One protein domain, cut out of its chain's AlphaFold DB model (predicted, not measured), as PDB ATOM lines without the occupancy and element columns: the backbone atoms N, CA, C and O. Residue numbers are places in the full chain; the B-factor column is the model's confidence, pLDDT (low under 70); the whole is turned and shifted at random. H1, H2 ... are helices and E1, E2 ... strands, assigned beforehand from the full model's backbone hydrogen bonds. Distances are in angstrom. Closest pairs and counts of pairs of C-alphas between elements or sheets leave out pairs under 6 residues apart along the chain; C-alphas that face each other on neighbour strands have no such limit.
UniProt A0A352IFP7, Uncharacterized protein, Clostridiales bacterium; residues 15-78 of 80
ATOM      1  N   VAL A  15     228.623 358.410 407.200       52.09
ATOM      2  CA  VAL A  15     229.652 358.387 406.158       52.09
ATOM      3  C   VAL A  15     230.608 359.567 406.331       52.09
ATOM      4  O   VAL A  15     230.167 360.714 406.247       52.09
ATOM      5  N   LEU A  16     231.893 359.299 406.564       49.53
ATOM      6  CA  LEU A  16     232.885 360.367 406.526       49.53
ATOM      7  C   LEU A  16     233.006 360.777 405.055       49.53
ATOM      8  O   LEU A  16     233.354 359.940 404.221       49.53
ATOM      9  N   VAL A  17     232.668 362.025 404.734       55.41
ATOM     10  CA  VAL A  17     233.039 362.632 403.453       55.41
ATOM     11  C   VAL A  17     234.330 363.390 403.700       55.41
ATOM     12  O   VAL A  17     234.311 364.495 404.234       55.41
ATOM     13  N   GLN A  18     235.452 362.776 403.344       58.62
ATOM     14  CA  GLN A  18     236.762 363.418 403.371       58.62
ATOM     15  C   GLN A  18     237.238 363.549 401.929       58.62
ATOM     16  O   GLN A  18     237.240 362.560 401.204       58.62
ATOM     17  N   ASP A  19     237.564 364.764 401.488       69.94
ATOM     18  CA  ASP A  19     238.018 365.036 400.116       69.94
ATOM     19  C   ASP A  19     237.087 364.445 399.030       69.94
ATOM     20  O   ASP A  19     237.536 363.837 398.061       69.94
ATOM     21  N   ASN A  20     235.762 364.579 399.204       64.81
ATOM     22  CA  ASN A  20     234.726 363.982 398.340       64.81
ATOM     23  C   ASN A  20     234.686 362.436 398.300       64.81
ATOM     24  O   ASN A  20     233.934 361.869 397.504       64.81
ATOM     25  N   MET A  21     235.419 361.738 399.169       44.53
ATOM     26  CA  MET A  21     235.363 360.280 399.297       44.53
ATOM     27  C   MET A  21     234.405 359.846 400.404       44.53
ATOM     28  O   MET A  21     234.504 360.303 401.538       44.53
ATOM     29  N   ILE A  22     233.504 358.917 400.074       55.31
ATOM     30  CA  ILE A  22     232.621 358.223 401.020       55.31
ATOM     31  C   ILE A  22     233.443 357.139 401.717       55.31
ATOM     32  O   ILE A  22     233.820 356.151 401.086       55.31
ATOM     33  N   ILE A  23     233.684 357.292 403.018       54.00
ATOM     34  CA  ILE A  23     234.337 356.258 403.827       54.00
ATOM     35  C   ILE A  23     233.281 355.569 404.691       54.00
ATOM     36  O   ILE A  23     232.640 356.176 405.555       54.00
ATOM     37  N   THR A  24     233.085 354.276 404.437       50.16
ATOM     38  CA  THR A  24     232.179 353.415 405.199       50.16
ATOM     39  C   THR A  24     232.810 353.098 406.545       50.16
ATOM     40  O   THR A  24     233.849 352.438 406.606       50.16
ATOM     41  N   VAL A  25     232.184 353.550 407.630       52.09
ATOM     42  CA  VAL A  25     232.680 353.279 408.980       52.09
ATOM     43  C   VAL A  25     231.857 352.171 409.616       52.09
ATOM     44  O   VAL A  25     230.628 352.226 409.651       52.09
ATOM     45  N   PHE A  26     232.542 351.143 410.104       59.22
ATOM     46  CA  PHE A  26     231.918 349.975 410.709       59.22
ATOM     47  C   PHE A  26     232.170 349.950 412.217       59.22
ATOM     48  O   PHE A  26     233.146 350.515 412.711       59.22
ATOM     49  N   ARG A  27     231.296 349.261 412.960       60.19
ATOM     50  CA  ARG A  27     231.532 348.955 414.377       60.19
ATOM     51  C   ARG A  27     232.597 347.872 414.498       60.19
ATOM     52  O   ARG A  27     232.293 346.687 414.637       60.19
ATOM     53  N   ASP A  28     233.845 348.298 414.415       65.12
ATOM     54  CA  ASP A  28     234.988 347.435 414.658       65.12
ATOM     55  C   ASP A  28     235.163 347.242 416.169       65.12
ATOM     56  O   ASP A  28     235.112 348.185 416.952       65.12
ATOM     57  N   ARG A  29     235.328 345.984 416.581       66.00
ATOM     58  CA  ARG A  29     235.602 345.561 417.960       66.00
ATOM     59  C   ARG A  29     237.058 345.831 418.353       66.00
ATOM     60  O   ARG A  29     237.380 345.868 419.538       66.00
ATOM     61  N   GLY A  30     237.931 346.009 417.366       69.31
ATOM     62  CA  GLY A  30     239.314 346.402 417.573       69.31
ATOM     63  C   GLY A  30     239.955 346.874 416.278       69.31
ATOM     64  O   GLY A  30     239.824 346.229 415.239       69.31
ATOM     65  N   VAL A  31     240.682 347.982 416.361       71.12
ATOM     66  CA  VAL A  31     241.568 348.460 415.300       71.12
ATOM     67  C   VAL A  31     242.956 348.584 415.902       71.12
ATOM     68  O   VAL A  31     243.133 349.241 416.928       71.12
ATOM     69  N   TYR A  32     243.946 347.933 415.300       74.75
ATOM     70  CA  TYR A  32     245.323 348.021 415.774       74.75
ATOM     71  C   TYR A  32     246.316 347.995 414.617       74.75
ATOM     72  O   TYR A  32     246.093 347.370 413.580       74.75
ATOM     73  N   LYS A  33     247.432 348.697 414.809       78.88
ATOM     74  CA  LYS A  33     248.536 348.789 413.857       78.88
ATOM     75  C   LYS A  33     249.776 348.146 414.463       78.88
ATOM     76  O   LYS A  33     250.069 348.363 415.636       78.88
ATOM     77  N   ASN A  34     250.506 347.380 413.666       81.19
ATOM     78  CA  ASN A  34     251.846 346.904 413.998       81.19
ATOM     79  C   ASN A  34     252.784 347.130 412.799       81.19
ATOM     80  O   ASN A  34     252.406 347.763 411.813       81.19
ATOM     81  N   GLU A  35     254.010 346.625 412.894       81.38
ATOM     82  CA  GLU A  35     255.021 346.686 411.830       81.38
ATOM     83  C   GLU A  35     254.559 346.063 410.498       81.38
ATOM     84  O   GLU A  35     254.917 346.547 409.424       81.38
ATOM     85  N   ASN A  36     253.687 345.055 410.557       78.94
ATOM     86  CA  ASN A  36     253.211 344.318 409.389       78.94
ATOM     87  C   ASN A  36     252.017 344.994 408.701       78.94
ATOM     88  O   ASN A  36     251.772 344.754 407.519       78.94
ATOM     89  N   GLY A  37     251.272 345.850 409.403       77.81
ATOM     90  CA  GLY A  37     250.159 346.584 408.811       77.81
ATOM     91  C   GLY A  37     249.031 346.920 409.777       77.81
ATOM     92  O   GLY A  37     249.199 346.968 410.998       77.81
ATOM     93  N   TYR A  38     247.866 347.183 409.195       78.31
ATOM     94  CA  TYR A  38     246.632 347.490 409.901       78.31
ATOM     95  C   TYR A  38     245.758 346.253 410.021       78.31
ATOM     96  O   TYR A  38     245.532 345.525 409.054       78.31
ATOM     97  N   HIS A  39     245.213 346.054 411.209       80.38
ATOM     98  CA  HIS A  39     244.264 344.999 411.493       80.38
ATOM     99  C   HIS A  39     242.957 345.612 411.974       80.38
ATOM    100  O   HIS A  39     242.954 346.526 412.802       80.38
ATOM    101  N   THR A  40     241.852 345.071 411.476       79.56
ATOM    102  CA  THR A  40     240.510 345.399 411.954       79.56
ATOM    103  C   THR A  40     239.801 344.110 412.331       79.56
ATOM    104  O   THR A  40     239.889 343.103 411.628       79.56
ATOM    105  N   GLU A  41     239.141 344.124 413.477       81.31
ATOM    106  CA  GLU A  41     238.334 343.024 413.983       81.31
ATOM    107  C   GLU A  41     236.901 343.511 414.119       81.31
ATOM    108  O   GLU A  41     236.649 344.550 414.723       81.31
ATOM    109  N   ARG A  42     235.953 342.764 413.563       80.06
ATOM    110  CA  ARG A  42     234.543 343.139 413.493       80.06
ATOM    111  C   ARG A  42     233.673 341.965 413.877       80.06
ATOM    112  O   ARG A  42     233.866 340.851 413.402       80.06
ATOM    113  N   GLN A  43     232.672 342.235 414.698       79.69
ATOM    114  CA  GLN A  43     231.600 341.291 414.965       79.69
ATOM    115  C   GLN A  43     230.330 341.814 414.301       79.69
ATOM    116  O   GLN A  43     229.938 342.954 414.533       79.69
ATOM    117  N   MET A  44     229.712 341.001 413.452       78.75
ATOM    118  CA  MET A  44     228.513 341.381 412.707       78.75
ATOM    119  C   MET A  44     227.453 340.294 412.795       78.75
ATOM    120  O   MET A  44     227.779 339.113 412.868       78.75
ATOM    121  N   THR A  45     226.186 340.692 412.774       79.44
ATOM    122  CA  THR A  45     225.060 339.762 412.693       79.44
ATOM    123  C   THR A  45     224.417 339.905 411.320       79.44
ATOM    124  O   THR A  45     223.973 340.994 410.972       79.44
ATOM    125  N   VAL A  46     224.386 338.822 410.545       82.19
ATOM    126  CA  VAL A  46     223.711 338.746 409.240       82.19
ATOM    127  C   VAL A  46     222.674 337.642 409.339       82.19
ATOM    128  O   VAL A  46     223.016 336.523 409.720       82.19
ATOM    129  N   ASP A  47     221.410 337.972 409.078       88.25
ATOM    130  CA  ASP A  47     220.274 337.042 409.143       88.25
ATOM    131  C   ASP A  47     220.205 336.249 410.462       88.25
ATOM    132  O   ASP A  47     220.021 335.034 410.495       88.25
ATOM    133  N   GLY A  48     220.431 336.942 411.584       84.62
ATOM    134  CA  GLY A  48     220.433 336.347 412.926       84.62
ATOM    135  C   GLY A  48     221.682 335.522 413.266       84.62
ATOM    136  O   GLY A  48     221.853 335.117 414.416       84.62
ATOM    137  N   LYS A  49     222.601 335.315 412.317       85.00
ATOM    138  CA  LYS A  49     223.860 334.600 412.538       85.00
ATOM    139  C   LYS A  49     224.994 335.568 412.843       85.00
ATOM    140  O   LYS A  49     225.175 336.568 412.157       85.00
ATOM    141  N   SER A  50     225.781 335.255 413.869       81.50
ATOM    142  CA  SER A  50     226.958 336.045 414.237       81.50
ATOM    143  C   SER A  50     228.186 335.628 413.429       81.50
ATOM    144  O   SER A  50     228.496 334.443 413.318       81.50
ATOM    145  N   PHE A  51     228.908 336.616 412.915       80.19
ATOM    146  CA  PHE A  51     230.154 336.481 412.177       80.19
ATOM    147  C   PHE A  51     231.245 337.292 412.865       80.19
ATOM    148  O   PHE A  51     231.005 338.400 413.351       80.19
ATOM    149  N   TYR A  52     232.453 336.739 412.865       82.00
ATOM    150  CA  TYR A  52     233.662 337.436 413.265       82.00
ATOM    151  C   TYR A  52     234.535 337.628 412.032       82.00
ATOM    152  O   TYR A  52     234.981 336.656 411.426       82.00
ATOM    153  N   VAL A  53     234.741 338.878 411.640       82.19
ATOM    154  CA  VAL A  53     235.541 339.251 410.477       82.19
ATOM    155  C   VAL A  53     236.832 339.874 410.974       82.19
ATOM    156  O   VAL A  53     236.813 340.804 411.779       82.19
ATOM    157  N   LYS A  54     237.957 339.371 410.474       81.50
ATOM    158  CA  LYS A  54     239.270 339.970 410.687       81.50
ATOM    159  C   LYS A  54     239.848 340.355 409.338       81.50
ATOM    160  O   LYS A  54     240.055 339.485 408.496       81.50
ATOM    161  N   SER A  55     240.110 341.639 409.135       79.50
ATOM    162  CA  SER A  55     240.768 342.131 407.925       79.50
ATOM    163  C   SER A  55     242.187 342.579 408.247       79.50
ATOM    164  O   SER A  55     242.452 343.135 409.316       79.50
ATOM    165  N   PHE A  56     243.097 342.323 407.312       81.31
ATOM    166  CA  PHE A  56     244.492 342.730 407.382       81.31
ATOM    167  C   PHE A  56     244.849 343.527 406.134       81.31
ATOM    168  O   PHE A  56     244.657 343.051 405.016       81.31
ATOM    169  N   PHE A  57     245.375 344.727 406.344       77.12
ATOM    170  CA  PHE A  57     245.845 345.612 405.294       77.12
ATOM    171  C   PHE A  57     247.347 345.822 405.496       77.12
ATOM    172  O   PHE A  57     247.733 346.482 406.467       77.12
ATOM    173  N   PRO A  58     248.205 345.238 404.642       79.38
ATOM    174  CA  PRO A  58     249.647 345.342 404.813       79.38
ATOM    175  C   PRO A  58     250.112 346.797 404.681       79.38
ATOM    176  O   PRO A  58     249.550 347.578 403.912       79.38
ATOM    177  N   SER A  59     251.150 347.160 405.437       76.00
ATOM    178  CA  SER A  59     251.754 348.504 405.408       76.00
ATOM    179  C   SER A  59     252.383 348.841 404.053       76.00
ATOM    180  O   SER A  59     252.435 350.007 403.666       76.00
ATOM    181  N   ILE A  60     252.824 347.814 403.327       80.06
ATOM    182  CA  ILE A  60     253.362 347.899 401.975       80.06
ATOM    183  C   ILE A  60     252.550 346.951 401.099       80.06
ATOM    184  O   ILE A  60     252.472 345.752 401.371       80.06
ATOM    185  N   SER A  61     251.944 347.486 400.041       76.38
ATOM    186  CA  SER A  61     251.257 346.655 399.056       76.38
ATOM    187  C   SER A  61     252.273 345.820 398.278       76.38
ATOM    188  O   SER A  61     253.200 346.364 397.681       76.38
ATOM    189  N   THR A  62     252.096 344.500 398.281       80.62
ATOM    190  CA  THR A  62     252.936 343.560 397.520       80.62
ATOM    191  C   THR A  62     252.288 343.112 396.209       80.62
ATOM    192  O   THR A  62     252.939 342.452 395.401       80.62
ATOM    193  N   ALA A  63     251.011 343.443 395.996       81.62
ATOM    194  CA  ALA A  63     250.241 343.093 394.806       81.62
ATOM    195  C   ALA A  63     249.000 343.989 394.691       81.62
ATOM    196  O   ALA A  63     248.400 344.360 395.702       81.62
ATOM    197  N   THR A  64     248.573 344.300 393.469       81.75
ATOM    198  CA  THR A  64     247.294 344.986 393.248       81.75
ATOM    199  C   THR A  64     246.115 344.009 393.400       81.75
ATOM    200  O   THR A  64     246.300 342.792 393.279       81.75
ATOM    201  N   PRO A  65     244.879 344.497 393.640       76.19
ATOM    202  CA  PRO A  65     243.688 343.644 393.633       76.19
ATOM    203  C   PRO A  65     243.539 342.835 392.337       76.19
ATOM    204  O   PRO A  65     243.148 341.671 392.379       76.19
ATOM    205  N   THR A  66     243.909 343.426 391.200       85.19
ATOM    206  CA  THR A  66     243.906 342.761 389.892       85.19
ATOM    207  C   THR A  66     244.897 341.598 389.852       85.19
ATOM    208  O   THR A  66     244.525 340.504 389.435       85.19
ATOM    209  N   ASP A  67     246.124 341.789 390.349       89.19
ATOM    210  CA  ASP A  67     247.139 340.723 390.393       89.19
ATOM    211  C   ASP A  67     246.687 339.543 391.262       89.19
ATOM    212  O   ASP A  67     246.939 338.384 390.935       89.19
ATOM    213  N   GLN A  68     246.018 339.828 392.382       86.06
ATOM    214  CA  GLN A  68     245.459 338.804 393.269       86.06
ATOM    215  C   GLN A  68     244.314 338.041 392.592       86.06
ATOM    216  O   GLN A  68     244.274 336.814 392.665       86.06
ATOM    217  N   LEU A  69     243.416 338.748 391.898       88.69
ATOM    218  CA  LEU A  69     242.309 338.130 391.172       88.69
ATOM    219  C   LEU A  69     242.808 337.191 390.068       88.69
ATOM    220  O   LEU A  69     242.350 336.055 389.989       88.69
ATOM    221  N   ILE A  70     243.774 337.637 389.259       93.88
ATOM    222  CA  ILE A  70     244.373 336.808 388.203       93.88
ATOM    223  C   ILE A  70     245.008 335.551 388.811       93.88
ATOM    224  O   ILE A  70     244.746 334.447 388.344       93.88
ATOM    225  N   LYS A  71     245.757 335.684 389.916       91.44
ATOM    226  CA  LYS A  71     246.349 334.531 390.617       91.44
ATOM    227  C   LYS A  71     245.309 333.531 391.122       91.44
ATOM    228  O   LYS A  71     245.567 332.331 391.074       91.44
ATOM    229  N   LEU A  72     244.169 333.997 391.635       90.25
ATOM    230  CA  LEU A  72     243.086 333.114 392.079       90.25
ATOM    231  C   LEU A  72     242.506 332.324 390.906       90.25
ATOM    232  O   LEU A  72     242.383 331.108 391.004       90.25
ATOM    233  N   ILE A  73     242.239 333.005 389.786       93.44
ATOM    234  CA  ILE A  73     241.764 332.371 388.552       93.44
ATOM    235  C   ILE A  73     242.763 331.297 388.100       93.44
ATOM    236  O   ILE A  73     242.386 330.140 387.923       93.44
ATOM    237  N   ASP A  74     244.046 331.645 387.986       94.50
ATOM    238  CA  ASP A  74     245.096 330.718 387.554       94.50
ATOM    239  C   ASP A  74     245.224 329.493 388.474       94.50
ATOM    240  O   ASP A  74     245.487 328.384 388.005       94.50
ATOM    241  N   ASN A  75     245.053 329.667 389.789       93.44
ATOM    242  CA  ASN A  75     245.117 328.570 390.755       93.44
ATOM    243  C   ASN A  75     243.908 327.634 390.651       93.44
ATOM    244  O   ASN A  75     244.085 326.416 390.715       93.44
ATOM    245  N   ASP A  76     242.705 328.168 390.441       92.62
ATOM    246  CA  ASP A  76     241.499 327.359 390.229       92.62
ATOM    247  C   ASP A  76     241.603 326.514 388.950       92.62
ATOM    248  O   ASP A  76     241.147 325.372 388.922       92.62
ATOM    249  N   PHE A  77     242.259 327.036 387.908       84.12
ATOM    250  CA  PHE A  77     242.533 326.282 386.682       84.12
ATOM    251  C   PHE A  77     243.615 325.205 386.844       84.12
ATOM    252  O   PHE A  77     243.570 324.211 386.127       84.12
ATOM    253  N   LYS A  78     244.572 325.371 387.767       82.25
ATOM    254  CA  LYS A  78     245.624 324.369 388.047       82.25
ATOM    255  C   LYS A  78     245.159 323.218 388.934       82.25
ATOM    256  O   LYS A  78     245.758 322.150 388.896       82.25
TER     257      LYS A  78
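This is residues 15 to 78 of the 80 residues of an uncharacterized protein of Clostridiales bacterium (UniProt A0A352IFP7). A long three-stranded sheet, E3, E4 and E5, with no helix over either face, makes the main body; before it a tiny hairpin, E1 and E2, sticks out with residues 17 to 22, and after it the single helix H1 sticks out as a free arm. The printed part has 64 residues, in the order E1 E2 E3 E4 E5 H1, class mixed, helices and strands. The larger sheet has the order E3 - E4 - E5, and both sheets are antiparallel. The whole is only just loose, close to extended, with a radius of gyration of the C-alphas of 15.7 A and spans of 38 by 35 by 28 A.

E1 is residues 16 to 18, 5.9 A long, beginning at C-alpha 16 (232.885, 360.367, 406.526). E2 is residues 21 to 23, 6.1 A. E3 is residues 28 to 34, 16.9 A; E4 is residues 37 to 46, 27.6 A; E5 is residues 49 to 58, 29.0 A. H1 is residues 65 to 78, 20.2 A, ending at C-alpha 78 (245.624, 324.369, 388.047).

The hairpin of E1 and E2 has N 21 and O 18 at 2.9 A. E2 and E3 are apart. E3, E4 and E5 form a meander, each strand the antiparallel neighbour of the one before, in two hairpins: N 32 and O 39 are 3.0 A apart, N 42 and O 53 2.8 A. H1 is not on this sheet, with 0 pairs of C-alphas within 10 A; every O i to N i+4 pair in H1 is within hydrogen-bond range.

The C-alphas of Val 17 and Lys 78, the two farthest apart, are 43.1 A apart. The printed part has no cut and no long link. Residues 15 to 30 have pLDDT under 70.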